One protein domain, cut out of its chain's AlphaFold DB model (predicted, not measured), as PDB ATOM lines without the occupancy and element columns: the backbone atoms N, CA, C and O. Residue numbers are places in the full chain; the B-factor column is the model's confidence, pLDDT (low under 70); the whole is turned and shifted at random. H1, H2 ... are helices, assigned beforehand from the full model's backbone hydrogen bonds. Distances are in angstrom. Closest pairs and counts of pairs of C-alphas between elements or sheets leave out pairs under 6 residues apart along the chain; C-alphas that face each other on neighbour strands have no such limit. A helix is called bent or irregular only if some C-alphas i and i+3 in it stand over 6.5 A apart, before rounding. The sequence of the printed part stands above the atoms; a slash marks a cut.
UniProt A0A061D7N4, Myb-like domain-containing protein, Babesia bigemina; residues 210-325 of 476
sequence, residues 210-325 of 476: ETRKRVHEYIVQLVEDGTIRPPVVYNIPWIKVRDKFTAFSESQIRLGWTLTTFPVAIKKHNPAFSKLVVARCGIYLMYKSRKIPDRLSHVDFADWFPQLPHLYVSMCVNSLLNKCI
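What this domain is: This is residues 210 to 325 of the 476 residues of the protein "Myb-like domain-containing protein" of Babesia bigemina (UniProt A0A061D7N4). Two groups of helices stand end to end: H1, H3 and arm H4a cross in one, H5 and H6 cross as an X in the other. The 116 printed residues have six named helices, H1 to H6, and no named strand: all helix. The whole is compact, radius of gyration of the C-alphas 15.3 A, spanning 43 by 26 by 25 A.

How they stand to each other: Start at H1, residues 210 to 224; H2, residues 232 to 235, is close but not clearly touching, closest C-alphas Val 223 and Val 232, 7.3 A. H3, residues 238 to 244, only just touches H1's residues 215 to 219, with 3 pairs of C-alphas within 8 A, closest Ile 219 and Val 241, 7.4 A. H4, residues 250 to 269, was assigned as one helix by its hydrogen bonds but is bent, C-alphas 259 and 262 being 6.8 A apart; its arms are H4a, 250 to 259, and H4b, 262 to 269, near each other at 38 degrees, a steep tilt. H4a touches H1's residues 212 to 216, about perpendicular at 90 degrees, closest C-alphas Arg 212 and Trp 257, 6.9 A. H5, residues 275 to 288, touches residues 313 to 320 of H6, residues 310 to 325, about perpendicular at 81 degrees, closest C-alphas Ala 279 and Val 317, 4.3 A. H4a and H6 touch only at their ends, closest C-alphas Leu 259 and Tyr 312, 5.9 A. Every O i to N i+4 pair is within hydrogen-bond range in H1, H3, H4a, H5 and H6, and 3 of 4 in H4b; H2 is too short for one.

Where its parts are: Find C-alpha 210 at (-79.290, 239.516, -6.046); H1 runs 21.0 A from there. H6 runs 22.2 A to C-alpha 325 at (-95.324, 242.842, -40.122).

The domain as a whole: The printed part has no cut; the link from H5 to H6 is long, 21 residues, and pLDDT is under 70 at residues 290 to 297.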
ATOM      1  N   GLU A 210     -79.818 240.452  -7.019       85.38
ATOM      2  CA  GLU A 210     -79.290 239.516  -6.046       85.38
ATOM      3  C   GLU A 210     -80.219 238.309  -5.875       85.38
ATOM      4  O   GLU A 210     -79.779 237.162  -5.800       85.38
ATOM      5  N   THR A 211     -81.538 238.518  -5.893       87.75
ATOM      6  CA  THR A 211     -82.478 237.394  -5.893       87.75
ATOM      7  C   THR A 211     -82.488 236.658  -7.228       87.75
ATOM      8  O   THR A 211     -82.558 235.431  -7.222       87.75
ATOM      9  N   ARG A 212     -82.375 237.340  -8.378       88.88
ATOM     10  CA  ARG A 212     -82.266 236.666  -9.688       88.88
ATOM     11  C   ARG A 212     -81.079 235.710  -9.727       88.88
ATOM     12  O   ARG A 212     -81.260 234.564 -10.142       88.88
ATOM     13  N   LYS A 213     -79.913 236.162  -9.270       89.56
ATOM     14  CA  LYS A 213     -78.695 235.357  -9.179       89.56
ATOM     15  C   LYS A 213     -78.890 234.175  -8.234       89.56
ATOM     16  O   LYS A 213     -78.725 233.036  -8.656       89.56
ATOM     17  N   ARG A 214     -79.357 234.411  -7.003       92.50
ATOM     18  CA  ARG A 214     -79.610 233.333  -6.028       92.50
ATOM     19  C   ARG A 214     -80.623 232.299  -6.527       92.50
ATOM     20  O   ARG A 214     -80.434 231.107  -6.305       92.50
ATOM     21  N   VAL A 215     -81.678 232.727  -7.226       93.88
ATOM     22  CA  VAL A 215     -82.640 231.818  -7.873       93.88
ATOM     23  C   VAL A 215     -81.952 230.976  -8.944       93.88
ATOM     24  O   VAL A 215     -82.209 229.777  -9.023       93.88
ATOM     25  N   HIS A 216     -81.103 231.585  -9.776       94.81
ATOM     26  CA  HIS A 216     -80.384 230.874 -10.827       94.81
ATOM     27  C   HIS A 216     -79.433 229.824 -10.254       94.81
ATOM     28  O   HIS A 216     -79.550 228.659 -10.623       94.81
ATOM     29  N   GLU A 217     -78.588 230.211  -9.300       94.19
ATOM     30  CA  GLU A 217     -77.637 229.308  -8.644       94.19
ATOM     31  C   GLU A 217     -78.344 228.168  -7.909       94.19
ATOM     32  O   GLU A 217     -77.934 227.016  -8.004       94.19
ATOM     33  N   TYR A 218     -79.480 228.439  -7.258       95.81
ATOM     34  CA  TYR A 218     -80.265 227.368  -6.651       95.81
ATOM     35  C   TYR A 218     -80.789 226.367  -7.690       95.81
ATOM     36  O   TYR A 218     -80.827 225.165  -7.438       95.81
ATOM     37  N   ILE A 219     -81.191 226.831  -8.878       96.06
ATOM     38  CA  ILE A 219     -81.610 225.933  -9.961       96.06
ATOM     39  C   ILE A 219     -80.409 225.142 -10.498       96.06
ATOM     40  O   ILE A 219     -80.578 223.953 -10.757       96.06
ATOM     41  N   VAL A 220     -79.228 225.754 -10.634       94.19
ATOM     42  CA  VAL A 220     -77.984 225.058 -11.015       94.19
ATOM     43  C   VAL A 220     -77.672 223.944 -10.014       94.19
ATOM     44  O   VAL A 220     -77.549 222.792 -10.420       94.19
ATOM     45  N   GLN A 221     -77.698 224.246  -8.714       94.50
ATOM     46  CA  GLN A 221     -77.510 223.255  -7.652       94.50
ATOM     47  C   GLN A 221     -78.508 222.092  -7.771       94.50
ATOM     48  O   GLN A 221     -78.137 220.929  -7.690       94.50
ATOM     49  N   LEU A 222     -79.788 222.374  -8.044       95.00
ATOM     50  CA  LEU A 222     -80.790 221.320  -8.239       95.00
ATOM     51  C   LEU A 222     -80.523 220.435  -9.473       95.00
ATOM     52  O   LEU A 222     -81.010 219.299  -9.517       95.00
ATOM     53  N   VAL A 223     -79.813 220.938 -10.487       94.06
ATOM     54  CA  VAL A 223     -79.337 220.132 -11.621       94.06
ATOM     55  C   VAL A 223     -78.174 219.244 -11.180       94.06
ATOM     56  O   VAL A 223     -78.206 218.047 -11.459       94.06
ATOM     57  N   GLU A 224     -77.194 219.807 -10.471       92.19
ATOM     58  CA  GLU A 224     -76.008 219.097  -9.967       92.19
ATOM     59  C   GLU A 224     -76.378 217.975  -8.986       92.19
ATOM     60  O   GLU A 224     -75.894 216.853  -9.116       92.19
ATOM     61  N   ASP A 225     -77.344 218.230  -8.101       91.69
ATOM     62  CA  ASP A 225     -77.911 217.255  -7.162       91.69
ATOM     63  C   ASP A 225     -78.743 216.152  -7.858       91.69
ATOM     64  O   ASP A 225     -79.325 215.283  -7.204       91.69
ATOM     65  N   GLY A 226     -78.915 216.214  -9.184       90.12
ATOM     66  CA  GLY A 226     -79.720 215.266  -9.956       90.12
ATOM     67  C   GLY A 226     -81.234 215.375  -9.727       90.12
ATOM     68  O   GLY A 226     -81.995 214.538 -10.225       90.12
ATOM     69  N   THR A 227     -81.704 216.409  -9.012       91.44
ATOM     70  CA  THR A 227     -83.143 216.662  -8.822       91.44
ATOM     71  C   THR A 227     -83.808 217.001 -10.160       91.44
ATOM     72  O   THR A 227     -84.919 216.540 -10.439       91.44
ATOM     73  N   ILE A 228     -83.146 217.804 -10.999       91.00
ATOM     74  CA  ILE A 228     -83.659 218.206 -12.312       91.00
ATOM     75  C   ILE A 228     -83.063 217.309 -13.392       91.00
ATOM     76  O   ILE A 228     -81.878 217.373 -13.698       91.00
ATOM     77  N   ARG A 229     -83.910 216.494 -14.026       88.62
ATOM     78  CA  ARG A 229     -83.492 215.660 -15.160       88.62
ATOM     79  C   ARG A 229     -83.498 216.452 -16.473       88.62
ATOM     80  O   ARG A 229     -84.382 217.291 -16.662       88.62
ATOM     81  N   PRO A 230     -82.611 216.143 -17.432       85.81
ATOM     82  CA  PRO A 230     -82.663 216.742 -18.763       85.81
ATOM     83  C   PRO A 230     -83.978 216.449 -19.528       85.81
ATOM     84  O   PRO A 230     -84.543 215.361 -19.372       85.81
ATOM     85  N   PRO A 231     -84.456 217.364 -20.398       88.44
ATOM     86  CA  PRO A 231     -83.905 218.698 -20.636       88.44
ATOM     87  C   PRO A 231     -84.235 219.661 -19.487       88.44
ATOM     88  O   PRO A 231     -85.396 219.792 -19.085       88.44
ATOM     89  N   VAL A 232     -83.211 220.344 -18.972       91.00
ATOM     90  CA  VAL A 232     -83.265 221.056 -17.685       91.00
ATOM     91  C   VAL A 232     -84.364 222.113 -17.661       91.00
ATOM     92  O   VAL A 232     -85.219 222.102 -16.776       91.00
ATOM     93  N   VAL A 233     -84.403 222.975 -18.679       90.56
ATOM     94  CA  VAL A 233     -85.303 224.140 -18.766       90.56
ATOM     95  C   VAL A 233     -86.797 223.793 -18.702       90.56
ATOM     96  O   VAL A 233     -87.627 224.658 -18.421       90.56
ATOM     97  N   TYR A 234     -87.158 222.533 -18.961       87.25
ATOM     98  CA  TYR A 234     -88.540 222.053 -18.948       87.25
ATOM     99  C   TYR A 234     -88.929 221.291 -17.683       87.25
ATOM    100  O   TYR A 234     -90.124 221.140 -17.433       87.25
ATOM    101  N   ASN A 235     -87.952 220.837 -16.902       89.69
ATOM    102  CA  ASN A 235     -88.164 219.955 -15.756       89.69
ATOM    103  C   ASN A 235     -87.881 220.640 -14.411       89.69
ATOM    104  O   ASN A 235     -87.821 219.969 -13.384       89.69
ATOM    105  N   ILE A 236     -87.728 221.969 -14.402       91.69
ATOM    106  CA  ILE A 236     -87.508 222.750 -13.180       91.69
ATOM    107  C   ILE A 236     -88.716 222.588 -12.235       91.69
ATOM    108  O   ILE A 236     -89.839 222.948 -12.613       91.69
ATOM    109  N   PRO A 237     -88.523 222.087 -10.998       90.56
ATOM    110  CA  PRO A 237     -89.584 221.937 -10.012       90.56
ATOM    111  C   PRO A 237     -89.881 223.291  -9.361       90.56
ATOM    112  O   PRO A 237     -89.453 223.572  -8.244       90.56
ATOM    113  N   TRP A 238     -90.632 224.143 -10.059       90.44
ATOM    114  CA  TRP A 238     -90.905 225.521  -9.634       90.44
ATOM    115  C   TRP A 238     -91.511 225.644  -8.231       90.44
ATOM    116  O   TRP A 238     -91.228 226.615  -7.539       90.44
ATOM    117  N   ILE A 239     -92.270 224.643  -7.776       84.81
ATOM    118  CA  ILE A 239     -92.780 224.577  -6.398       84.81
ATOM    119  C   ILE A 239     -91.623 224.528  -5.387       84.81
ATOM    120  O   ILE A 239     -91.598 225.351  -4.479       84.81
ATOM    121  N   LYS A 240     -90.637 223.641  -5.594       89.31
ATOM    122  CA  LYS A 240     -89.447 223.504  -4.733       89.31
ATOM    123  C   LYS A 240     -88.608 224.784  -4.743       89.31
ATOM    124  O   LYS A 240     -88.136 225.219  -3.701       89.31
ATOM    125  N   VAL A 241     -88.472 225.420  -5.911       91.75
ATOM    126  CA  VAL A 241     -87.812 226.731  -6.031       91.75
ATOM    127  C   VAL A 241     -88.569 227.787  -5.222       91.75
ATOM    128  O   VAL A 241     -87.969 228.484  -4.413       91.75
ATOM    129  N   ARG A 242     -89.895 227.874  -5.363       87.62
ATOM    130  CA  ARG A 242     -90.724 228.830  -4.614       87.62
ATOM    131  C   ARG A 242     -90.662 228.613  -3.104       87.62
ATOM    132  O   ARG A 242     -90.653 229.590  -2.368       87.62
ATOM    133  N   ASP A 243     -90.593 227.370  -2.636       85.12
ATOM    134  CA  ASP A 243     -90.470 227.075  -1.204       85.12
ATOM    135  C   ASP A 243     -89.146 227.600  -0.607       85.12
ATOM    136  O   ASP A 243     -89.101 227.924   0.577       85.12
ATOM    137  N   LYS A 244     -88.090 227.773  -1.421       88.38
ATOM    138  CA  LYS A 244     -86.835 228.432  -1.015       88.38
ATOM    139  C   LYS A 244     -86.922 229.966  -1.036       88.38
ATOM    140  O   LYS A 244     -86.256 230.620  -0.238       88.38
ATOM    141  N   PHE A 245     -87.740 230.537  -1.924       85.94
ATOM    142  CA  PHE A 245     -87.903 231.984  -2.131       85.94
ATOM    143  C   PHE A 245     -89.345 232.428  -1.832       85.94
ATOM    144  O   PHE A 245     -90.062 232.908  -2.709       85.94
ATOM    145  N   THR A 246     -89.773 232.259  -0.579       78.75
ATOM    146  CA  THR A 246     -91.176 232.403  -0.141       78.75
ATOM    147  C   THR A 246     -91.771 233.799  -0.320       78.75
ATOM    148  O   THR A 246     -92.989 233.926  -0.410       78.75
ATOM    149  N   ALA A 247     -90.930 234.831  -0.427       76.12
ATOM    150  CA  ALA A 247     -91.353 236.208  -0.676       76.12
ATOM    151  C   ALA A 247     -91.965 236.424  -2.075       76.12
ATOM    152  O   ALA A 247     -92.617 237.442  -2.309       76.12
ATOM    153  N   PHE A 248     -91.768 235.485  -3.006       78.75
ATOM    154  CA  PHE A 248     -92.221 235.598  -4.388       78.75
ATOM    155  C   PHE A 248     -93.148 234.443  -4.766       78.75
ATOM    156  O   PHE A 248     -92.965 233.292  -4.363       78.75
ATOM    157  N   SER A 249     -94.140 234.728  -5.607       77.62
ATOM    158  CA  SER A 249     -94.966 233.677  -6.198       77.62
ATOM    159  C   SER A 249     -94.165 232.818  -7.186       77.62
ATOM    160  O   SER A 249     -93.226 233.278  -7.840       77.62
ATOM    161  N   GLU A 250     -94.598 231.568  -7.365       82.75
ATOM    162  CA  GLU A 250     -94.008 230.629  -8.332       82.75
ATOM    163  C   GLU A 250     -93.946 231.239  -9.743       82.75
ATOM    164  O   GLU A 250     -92.933 231.145 -10.437       82.75
ATOM    165  N   SER A 251     -95.021 231.920 -10.147       81.75
ATOM    166  CA  SER A 251     -95.134 232.577 -11.448       81.75
ATOM    167  C   SER A 251     -94.137 233.722 -11.616       81.75
ATOM    168  O   SER A 251     -93.550 233.841 -12.690       81.75
ATOM    169  N   GLN A 252     -93.919 234.548 -10.586       82.56
ATOM    170  CA  GLN A 252     -92.940 235.642 -10.636       82.56
ATOM    171  C   GLN A 252     -91.520 235.105 -10.808       82.56
ATOM    172  O   GLN A 252     -90.817 235.543 -11.719       82.56
ATOM    173  N   ILE A 253     -91.136 234.116  -9.994       89.25
ATOM    174  CA  ILE A 253     -89.824 233.459 -10.072       89.25
ATOM    175  C   ILE A 253     -89.626 232.856 -11.464       89.25
ATOM    176  O   ILE A 253     -88.643 233.148 -12.147       89.25
ATOM    177  N   ARG A 254     -90.598 232.063 -11.925       92.31
ATOM    178  CA  ARG A 254     -90.546 231.391 -13.224       92.31
ATOM    179  C   ARG A 254     -90.434 232.368 -14.385       92.31
ATOM    180  O   ARG A 254     -89.612 232.152 -15.275       92.31
ATOM    181  N   LEU A 255     -91.265 233.410 -14.418       88.94
ATOM    182  CA  LEU A 255     -91.258 234.406 -15.492       88.94
ATOM    183  C   LEU A 255     -89.969 235.223 -15.487       88.94
ATOM    184  O   LEU A 255     -89.358 235.382 -16.544       88.94
ATOM    185  N   GLY A 256     -89.542 235.694 -14.315       89.06
ATOM    186  CA  GLY A 256     -88.304 236.449 -14.162       89.06
ATOM    187  C   GLY A 256     -87.096 235.638 -14.615       89.06
ATOM    188  O   GLY A 256     -86.344 236.095 -15.477       89.06
ATOM    189  N   TRP A 257     -86.975 234.395 -14.147       93.88
ATOM    190  CA  TRP A 257     -85.901 233.505 -14.575       93.88
ATOM    191  C   TRP A 257     -85.958 233.226 -16.083       93.88
ATOM    192  O   TRP A 257     -84.967 233.411 -16.780       93.88
ATOM    193  N   THR A 258     -87.130 232.861 -16.614       93.00
ATOM    194  CA  THR A 258     -87.294 232.460 -18.026       93.00
ATOM    195  C   THR A 258     -86.988 233.590 -19.009       93.00
ATOM    196  O   THR A 258     -86.423 233.347 -20.073       93.00
ATOM    197  N   LEU A 259     -87.417 234.815 -18.698       89.00
ATOM    198  CA  LEU A 259     -87.366 235.935 -19.638       89.00
ATOM    199  C   LEU A 259     -86.163 236.852 -19.428       89.00
ATOM    200  O   LEU A 259     -85.805 237.573 -20.360       89.00
ATOM    201  N   THR A 260     -85.560 236.841 -18.236       89.19
ATOM    202  CA  THR A 260     -84.461 237.754 -17.895       89.19
ATOM    203  C   THR A 260     -83.199 237.007 -17.491       89.19
ATOM    204  O   THR A 260     -82.213 237.085 -18.218       89.19
ATOM    205  N   THR A 261     -83.229 236.234 -16.407       91.75
ATOM    206  CA  THR A 261     -82.020 235.635 -15.830       91.75
ATOM    207  C   THR A 261     -81.385 234.590 -16.742       91.75
ATOM    208  O   THR A 261     -80.203 234.668 -17.050       91.75
ATOM    209  N   PHE A 262     -82.172 233.630 -17.231       92.88
ATOM    210  CA  PHE A 262     -81.667 232.530 -18.050       92.88
ATOM    211  C   PHE A 262     -81.032 232.996 -19.375       92.88
ATOM    212  O   PHE A 262     -79.912 232.581 -19.668       92.88
ATOM    213  N   PRO A 263     -81.660 233.896 -20.161       91.75
ATOM    214  CA  PRO A 263     -81.023 234.443 -21.359       91.75
ATOM    215  C   PRO A 263     -79.708 235.180 -21.086       91.75
ATOM    216  O   PRO A 263     -78.798 235.102 -21.907       91.75
ATOM    217  N   VAL A 264     -79.610 235.895 -19.959       90.00
ATOM    218  CA  VAL A 264     -78.381 236.597 -19.552       90.00
ATOM    219  C   VAL A 264     -77.284 235.591 -19.209       90.00
ATOM    220  O   VAL A 264     -76.177 235.711 -19.728       90.00
ATOM    221  N   ALA A 265     -77.610 234.558 -18.429       91.12
ATOM    222  CA  ALA A 265     -76.673 233.495 -18.080       91.12
ATOM    223  C   ALA A 265     -76.134 232.772 -19.329       91.12
ATOM    224  O   ALA A 265     -74.931 232.561 -19.445       91.12
ATOM    225  N   ILE A 266     -76.989 232.475 -20.320       92.44
ATOM    226  CA  ILE A 266     -76.521 231.928 -21.605       92.44
ATOM    227  C   ILE A 266     -75.599 232.913 -22.321       92.44
ATOM    228  O   ILE A 266     -74.534 232.511 -22.778       92.44
ATOM    229  N   LYS A 267     -76.005 234.181 -22.458       90.69
ATOM    230  CA  LYS A 267     -75.248 235.183 -23.225       90.69
ATOM    231  C   LYS A 267     -73.834 235.388 -22.668       90.69
ATOM    232  O   LYS A 267     -72.923 235.622 -23.452       90.69
ATOM    233  N   LYS A 268     -73.646 235.248 -21.348       86.25
ATOM    234  CA  LYS A 268     -72.321 235.282 -20.705       86.25
ATOM    235  C   LYS A 268     -71.399 234.177 -21.236       86.25
ATOM    236  O   LYS A 268     -70.252 234.444 -21.564       86.25
ATOM    237  N   HIS A 269     -71.909 232.953 -21.367       86.69
ATOM    238  CA  HIS A 269     -71.120 231.791 -21.809       86.69
ATOM    239  C   HIS A 269     -71.090 231.616 -23.332       86.69
ATOM    240  O   HIS A 269     -70.218 230.945 -23.874       86.69
ATOM    241  N   ASN A 270     -72.038 232.225 -24.039       89.75
ATOM    242  CA  ASN A 270     -72.126 232.217 -25.490       89.75
ATOM    243  C   ASN A 270     -72.449 233.638 -25.988       89.75
ATOM    244  O   ASN A 270     -73.622 233.956 -26.203       89.75
ATOM    245  N   PRO A 271     -71.435 234.502 -26.196       90.38
ATOM    246  CA  PRO A 271     -71.640 235.907 -26.569       90.38
ATOM    247  C   PRO A 271     -72.402 236.114 -27.884       90.38
ATOM    248  O   PRO A 271     -73.044 237.146 -28.077       90.38
ATOM    249  N   ALA A 272     -72.360 235.129 -28.788       90.50
ATOM    250  CA  ALA A 272     -73.098 235.157 -30.049       90.50
ATOM    251  C   ALA A 272     -74.606 234.892 -29.864       90.50
ATOM    252  O   ALA A 272     -75.407 235.179 -30.760       90.50
ATOM    253  N   PHE A 273     -75.022 234.363 -28.708       93.75
ATOM    254  CA  PHE A 273     -76.425 234.139 -28.390       93.75
ATOM    255  C   PHE A 273     -77.195 235.461 -28.305       93.75
ATOM    256  O   PHE A 273     -76.845 236.391 -27.578       93.75
ATOM    257  N   SER A 274     -78.314 235.532 -29.024       92.81
ATOM    258  CA  SER A 274     -79.209 236.683 -28.976       92.81
ATOM    259  C   SER A 274     -80.655 236.290 -29.256       92.81
ATOM    260  O   SER A 274     -80.951 235.248 -29.849       92.81
ATOM    261  N   LYS A 275     -81.583 237.187 -28.902       92.88
ATOM    262  CA  LYS A 275     -83.009 237.043 -29.242       92.88
ATOM    263  C   LYS A 275     -83.225 236.898 -30.751       92.88
ATOM    264  O   LYS A 275     -84.171 236.230 -31.163       92.88
ATOM    265  N   LEU A 276     -82.376 237.537 -31.564       91.75
ATOM    266  CA  LEU A 276     -82.472 237.505 -33.021       91.75
ATOM    267  C   LEU A 276     -82.115 236.124 -33.579       91.75
ATOM    268  O   LEU A 276     -82.861 235.629 -34.416       91.75
ATOM    269  N   VAL A 277     -81.048 235.498 -33.074       94.38
ATOM    270  CA  VAL A 277     -80.629 234.129 -33.436       94.38
ATOM    271  C   VAL A 277     -81.785 233.149 -33.213       94.38
ATOM    272  O   VAL A 277     -82.229 232.471 -34.139       94.38
ATOM    273  N   VAL A 278     -82.371 233.160 -32.010       95.50
ATOM    274  CA  VAL A 278     -83.522 232.304 -31.664       95.50
ATOM    275  C   VAL A 278     -84.715 232.571 -32.581       95.50
ATOM    276  O   VAL A 278     -85.347 231.642 -33.087       95.50
ATOM    277  N   ALA A 279     -85.034 233.846 -32.815       93.44
ATOM    278  CA  ALA A 279     -86.180 234.228 -33.628       93.44
ATOM    279  C   ALA A 279     -86.015 233.846 -35.109       93.44
ATOM    280  O   ALA A 279     -86.980 233.374 -35.712       93.44
ATOM    281  N   ARG A 280     -84.819 234.019 -35.694       92.12
ATOM    282  CA  ARG A 280     -84.527 233.625 -37.083       92.12
ATOM    283  C   ARG A 280     -84.674 232.119 -37.261       92.12
ATOM    284  O   ARG A 280     -85.416 231.711 -38.152       92.12
ATOM    285  N   CYS A 281     -84.085 231.316 -36.371       93.25
ATOM    286  CA  CYS A 281     -84.258 229.864 -36.402       93.25
ATOM    287  C   CYS A 281     -85.720 229.447 -36.266       93.25
ATOM    288  O   CYS A 281     -86.208 228.647 -37.063       93.25
ATOM    289  N   GLY A 282     -86.445 230.013 -35.296       91.31
ATOM    290  CA  GLY A 282     -87.851 229.682 -35.076       91.31
ATOM    291  C   GLY A 282     -88.726 229.984 -36.296       91.31
ATOM    292  O   GLY A 282     -89.496 229.128 -36.723       91.31
ATOM    293  N   ILE A 283     -88.575 231.166 -36.905       89.81
ATOM    294  CA  ILE A 283     -89.323 231.543 -38.116       89.81
ATOM    295  C   ILE A 283     -88.938 230.655 -39.302       89.81
ATOM    296  O   ILE A 283     -89.815 230.229 -40.052       89.81
ATOM    297  N   TYR A 284     -87.651 230.364 -39.475       89.19
ATOM    298  CA  TYR A 284     -87.176 229.535 -40.576       89.19
ATOM    299  C   TYR A 284     -87.703 228.094 -40.486       89.19
ATOM    300  O   TYR A 284     -88.206 227.556 -41.471       89.19
ATOM    301  N   LEU A 285     -87.701 227.493 -39.292       89.00
ATOM    302  CA  LEU A 285     -88.287 226.168 -39.055       89.00
ATOM    303  C   LEU A 285     -89.808 226.159 -39.269       89.00
ATOM    304  O   LEU A 285     -90.349 225.219 -39.857       89.00
ATOM    305  N   MET A 286     -90.514 227.220 -38.866       86.38
ATOM    306  CA  MET A 286     -91.938 227.387 -39.194       86.38
ATOM    307  C   MET A 286     -92.168 227.462 -40.710       86.38
ATOM    308  O   MET A 286     -93.082 226.823 -41.228       86.38
ATOM    309  N   TYR A 287     -91.319 228.202 -41.428       84.06
ATOM    310  CA  TYR A 287     -91.371 228.311 -42.883       84.06
ATOM    311  C   TYR A 287     -91.132 226.956 -43.567       84.06
ATOM    312  O   TYR A 287     -91.984 226.507 -44.335       84.06
ATOM    313  N   LYS A 288     -90.034 226.255 -43.243       82.94
ATOM    314  CA  LYS A 288     -89.700 224.954 -43.852       82.94
ATOM    315  C   LYS A 288     -90.703 223.859 -43.491       82.94
ATOM    316  O   LYS A 288     -91.023 223.031 -44.338       82.94
ATOM    317  N   SER A 289     -91.270 223.881 -42.284       75.50
ATOM    318  CA  SER A 289     -92.323 222.930 -41.901       75.50
ATOM    319  C   SER A 289     -93.659 223.170 -42.613       75.50
ATOM    320  O   SER A 289     -94.569 222.357 -42.458       75.50
ATOM    321  N   ARG A 290     -93.803 224.273 -43.371       69.56
ATOM    322  CA  ARG A 290     -95.057 224.734 -44.002       69.56
ATOM    323  C   ARG A 290     -96.230 224.848 -43.018       69.56
ATOM    324  O   ARG A 290     -97.388 224.933 -43.419       69.56
ATOM    325  N   LYS A 291     -95.934 224.889 -41.718       60.53
ATOM    326  CA  LYS A 291     -96.894 225.084 -40.636       60.53
ATOM    327  C   LYS A 291     -96.845 226.557 -40.271       60.53
ATOM    328  O   LYS A 291     -96.105 226.951 -39.376       60.53
ATOM    329  N   ILE A 292     -97.620 227.381 -40.974       65.19
ATOM    330  CA  ILE A 292     -97.922 228.736 -40.500       65.19
ATOM    331  C   ILE A 292     -99.145 228.595 -39.593       65.19
ATOM    332  O   ILE A 292    -100.265 228.488 -40.095       65.19
ATOM    333  N   PRO A 293     -98.964 228.507 -38.267       65.88
ATOM    334  CA  PRO A 293    -100.086 228.368 -37.365       65.88
ATOM    335  C   PRO A 293    -100.874 229.682 -37.333       65.88
ATOM    336  O   PRO A 293    -100.303 230.769 -37.416       65.88
ATOM    337  N   ASP A 294    -102.177 229.604 -37.080       62.94
ATOM    338  CA  ASP A 294    -102.963 230.816 -36.813       62.94
ATOM    339  C   ASP A 294    -102.544 231.500 -35.494       62.94
ATOM    340  O   ASP A 294    -102.831 232.675 -35.276       62.94
ATOM    341  N   ARG A 295    -101.878 230.762 -34.591       66.06
ATOM    342  CA  ARG A 295    -101.322 231.259 -33.325       66.06
ATOM    343  C   ARG A 295    -100.003 230.566 -33.003       66.06
ATOM    344  O   ARG A 295     -99.935 229.341 -33.019       66.06
ATOM    345  N   LEU A 296     -98.987 231.329 -32.595       69.31
ATOM    346  CA  LEU A 296     -97.686 230.779 -32.172       69.31
ATOM    347  C   LEU A 296     -97.795 229.780 -31.013       69.31
ATOM    348  O   LEU A 296     -96.983 228.868 -30.924       69.31
ATOM    349  N   SER A 297     -98.833 229.890 -30.177       67.50
ATOM    350  CA  SER A 297     -99.112 228.947 -29.086       67.50
ATOM    351  C   SER A 297     -99.377 227.509 -29.546       67.50
ATOM    352  O   SER A 297     -99.442 226.617 -28.708       67.50
ATOM    353  N   HIS A 298     -99.595 227.278 -30.844       70.69
ATOM    354  CA  HIS A 298     -99.799 225.940 -31.411       70.69
ATOM    355  C   HIS A 298     -98.502 225.308 -31.937       70.69
ATOM    356  O   HIS A 298     -98.523 224.159 -32.370       70.69
ATOM    357  N   VAL A 299     -97.384 226.041 -31.930       75.19
ATOM    358  CA  VAL A 299     -96.080 225.511 -32.339       75.19
ATOM    359  C   VAL A 299     -95.403 224.912 -31.127       75.19
ATOM    360  O   VAL A 299     -95.127 225.623 -30.166       75.19
ATOM    361  N   ASP A 300     -95.094 223.620 -31.165       78.25
ATOM    362  CA  ASP A 300     -94.291 223.016 -30.108       78.25
ATOM    363  C   ASP A 300     -92.803 223.293 -30.343       78.25
ATOM    364  O   ASP A 300     -92.077 222.503 -30.941       78.25
ATOM    365  N   PHE A 301     -92.345 224.454 -29.869       86.12
ATOM    366  CA  PHE A 301     -90.930 224.820 -29.931       86.12
ATOM    367  C   PHE A 301     -90.022 223.909 -29.096       86.12
ATOM    368  O   PHE A 301     -88.811 223.979 -29.273       86.12
ATOM    369  N   ALA A 302     -90.559 223.075 -28.195       83.88
ATOM    370  CA  ALA A 302     -89.722 222.233 -27.343       83.88
ATOM    371  C   ALA A 302     -88.987 221.143 -28.129       83.88
ATOM    372  O   ALA A 302     -87.866 220.796 -27.766       83.88
ATOM    373  N   ASP A 303     -89.587 220.662 -29.221       83.94
ATOM    374  CA  ASP A 303     -88.960 219.682 -30.111       83.94
ATOM    375  C   ASP A 303     -87.809 220.318 -30.922       83.94
ATOM    376  O   ASP A 303     -86.844 219.641 -31.262       83.94
ATOM    377  N   TRP A 304     -87.880 221.621 -31.216       88.81
ATOM    378  CA  TRP A 304     -86.852 222.344 -31.982       88.81
ATOM    379  C   TRP A 304     -85.757 222.951 -31.105       88.81
ATOM    380  O   TRP A 304     -84.606 223.038 -31.523       88.81
ATOM    381  N   PHE A 305     -86.122 223.378 -29.896       92.81
ATOM    382  CA  PHE A 305     -85.245 224.065 -28.956       92.81
ATOM    383  C   PHE A 305     -85.339 223.413 -27.565       92.81
ATOM    384  O   PHE A 305     -85.900 224.006 -26.632       92.81
ATOM    385  N   PRO A 306     -84.821 222.179 -27.394       91.00
ATOM    386  CA  PRO A 306     -84.852 221.472 -26.112       91.00
ATOM    387  C   PRO A 306     -84.058 222.184 -25.002       91.00
ATOM    388  O   PRO A 306     -84.311 221.967 -23.819       91.00
ATOM    389  N   GLN A 307     -83.111 223.036 -25.387       93.56
ATOM    390  CA  GLN A 307     -82.210 223.797 -24.529       93.56
ATOM    391  C   GLN A 307     -82.739 225.180 -24.129       93.56
ATOM    392  O   GLN A 307     -82.147 225.827 -23.275       93.56
ATOM    393  N   LEU A 308     -83.849 225.652 -24.710       94.19
ATOM    394  CA  LEU A 308     -84.435 226.959 -24.391       94.19
ATOM    395  C   LEU A 308     -85.862 226.810 -23.855       94.19
ATOM    396  O   LEU A 308     -86.620 226.001 -24.381       94.19
ATOM    397  N   PRO A 309     -86.303 227.619 -22.877       92.69
ATOM    398  CA  PRO A 309     -87.693 227.638 -22.457       92.69
ATOM    399  C   PRO A 309     -88.629 228.022 -23.611       92.69
ATOM    400  O   PRO A 309     -88.477 229.075 -24.233       92.69
ATOM    401  N   HIS A 310     -89.678 227.226 -23.822       89.94
ATOM    402  CA  HIS A 310     -90.702 227.472 -24.847       89.94
ATOM    403  C   HIS A 310     -91.270 228.906 -24.825       89.94
ATOM    404  O   HIS A 310     -91.490 229.511 -25.877       89.94
ATOM    405  N   LEU A 311     -91.504 229.463 -23.630       89.44
ATOM    406  CA  LEU A 311     -92.032 230.821 -23.479       89.44
ATOM    407  C   LEU A 311     -91.061 231.875 -24.032       89.44
ATOM    408  O   LEU A 311     -91.493 232.810 -24.704       89.44
ATOM    409  N   TYR A 312     -89.761 231.705 -23.780       92.88
ATOM    410  CA  TYR A 312     -88.727 232.609 -24.275       92.88
ATOM    411  C   TYR A 312     -88.642 232.563 -25.805       92.88
ATOM    412  O   TYR A 312     -88.732 233.606 -26.454       92.88
ATOM    413  N   VAL A 313     -88.590 231.360 -26.390       93.00
ATOM    414  CA  VAL A 313     -88.581 231.173 -27.853       93.00
ATOM    415  C   VAL A 313     -89.804 231.823 -28.498       93.00
ATOM    416  O   VAL A 313     -89.673 232.606 -29.441       93.00
ATOM    417  N   SER A 314     -90.994 231.561 -27.949       89.69
ATOM    418  CA  SER A 314     -92.250 232.130 -28.447       89.69
ATOM    419  C   SER A 314     -92.228 233.659 -28.439       89.69
ATOM    420  O   SER A 314     -92.672 234.291 -29.397       89.69
ATOM    421  N   MET A 315     -91.679 234.267 -27.383       90.00
ATOM    422  CA  MET A 315     -91.536 235.718 -27.279       90.00
ATOM    423  C   MET A 315     -90.561 236.275 -28.328       90.00
ATOM    424  O   MET A 315     -90.879 237.275 -28.976       90.00
ATOM    425  N   CYS A 316     -89.404 235.636 -28.526       92.06
ATOM    426  CA  CYS A 316     -88.414 236.033 -29.531       92.06
ATOM    427  C   CYS A 316     -89.004 235.997 -30.948       92.06
ATOM    428  O   CYS A 316     -88.940 236.994 -31.672       92.06
ATOM    429  N   VAL A 317     -89.649 234.884 -31.311       91.44
ATOM    430  CA  VAL A 317     -90.315 234.706 -32.610       91.44
ATOM    431  C   VAL A 317     -91.410 235.754 -32.807       91.44
ATOM    432  O   VAL A 317     -91.441 236.429 -33.834       91.44
ATOM    433  N   ASN A 318     -92.274 235.956 -31.806       87.88
ATOM    434  CA  ASN A 318     -93.350 236.943 -31.881       87.88
ATOM    435  C   ASN A 318     -92.814 238.373 -32.066       87.88
ATOM    436  O   ASN A 318     -93.343 239.140 -32.869       87.88
ATOM    437  N   SER A 319     -91.744 238.736 -31.352       87.19
ATOM    438  CA  SER A 319     -91.112 240.054 -31.473       87.19
ATOM    439  C   SER A 319     -90.606 240.313 -32.895       87.19
ATOM    440  O   SER A 319     -90.911 241.355 -33.485       87.19
ATOM    441  N   LEU A 320     -89.895 239.347 -33.488       89.31
ATOM    442  CA  LEU A 320     -89.384 239.480 -34.850       89.31
ATOM    443  C   LEU A 320     -90.516 239.503 -35.886       89.31
ATOM    444  O   LEU A 320     -90.514 240.369 -36.758       89.31
ATOM    445  N   LEU A 321     -91.525 238.636 -35.754       86.50
ATOM    446  CA  LEU A 321     -92.700 238.647 -36.632       86.50
ATOM    447  C   LEU A 321     -93.426 239.995 -36.593       86.50
ATOM    448  O   LEU A 321     -93.744 240.545 -37.645       86.50
ATOM    449  N   ASN A 322     -93.614 240.587 -35.412       82.31
ATOM    450  CA  ASN A 322     -94.231 241.908 -35.283       82.31
ATOM    451  C   ASN A 322     -93.397 243.008 -35.954       82.31
ATOM    452  O   ASN A 322     -93.957 243.890 -36.614       82.31
ATOM    453  N   LYS A 323     -92.061 242.943 -35.853       81.50
ATOM    454  CA  LYS A 323     -91.155 243.852 -36.578       81.50
ATOM    455  C   LYS A 323     -91.287 243.671 -38.093       81.50
ATOM    456  O   LYS A 323     -91.400 244.667 -38.811       81.50
ATOM    457  N   CYS A 324     -91.328 242.430 -38.578       80.62
ATOM    458  CA  CYS A 324     -91.527 242.100 -39.990       80.62
ATOM    459  C   CYS A 324     -92.879 242.605 -40.506       80.62
ATOM    460  O   CYS A 324     -92.909 243.299 -41.518       80.62
ATOM    461  N   ILE A 325     -93.977 242.355 -39.785       77.44
ATOM    462  CA  ILE A 325     -95.324 242.842 -40.122       77.44
ATOM    463  C   ILE A 325     -95.350 244.372 -40.150       77.44
ATOM    464  O   ILE A 325     -95.881 244.965 -41.085       77.44
TER     465      ILE A 325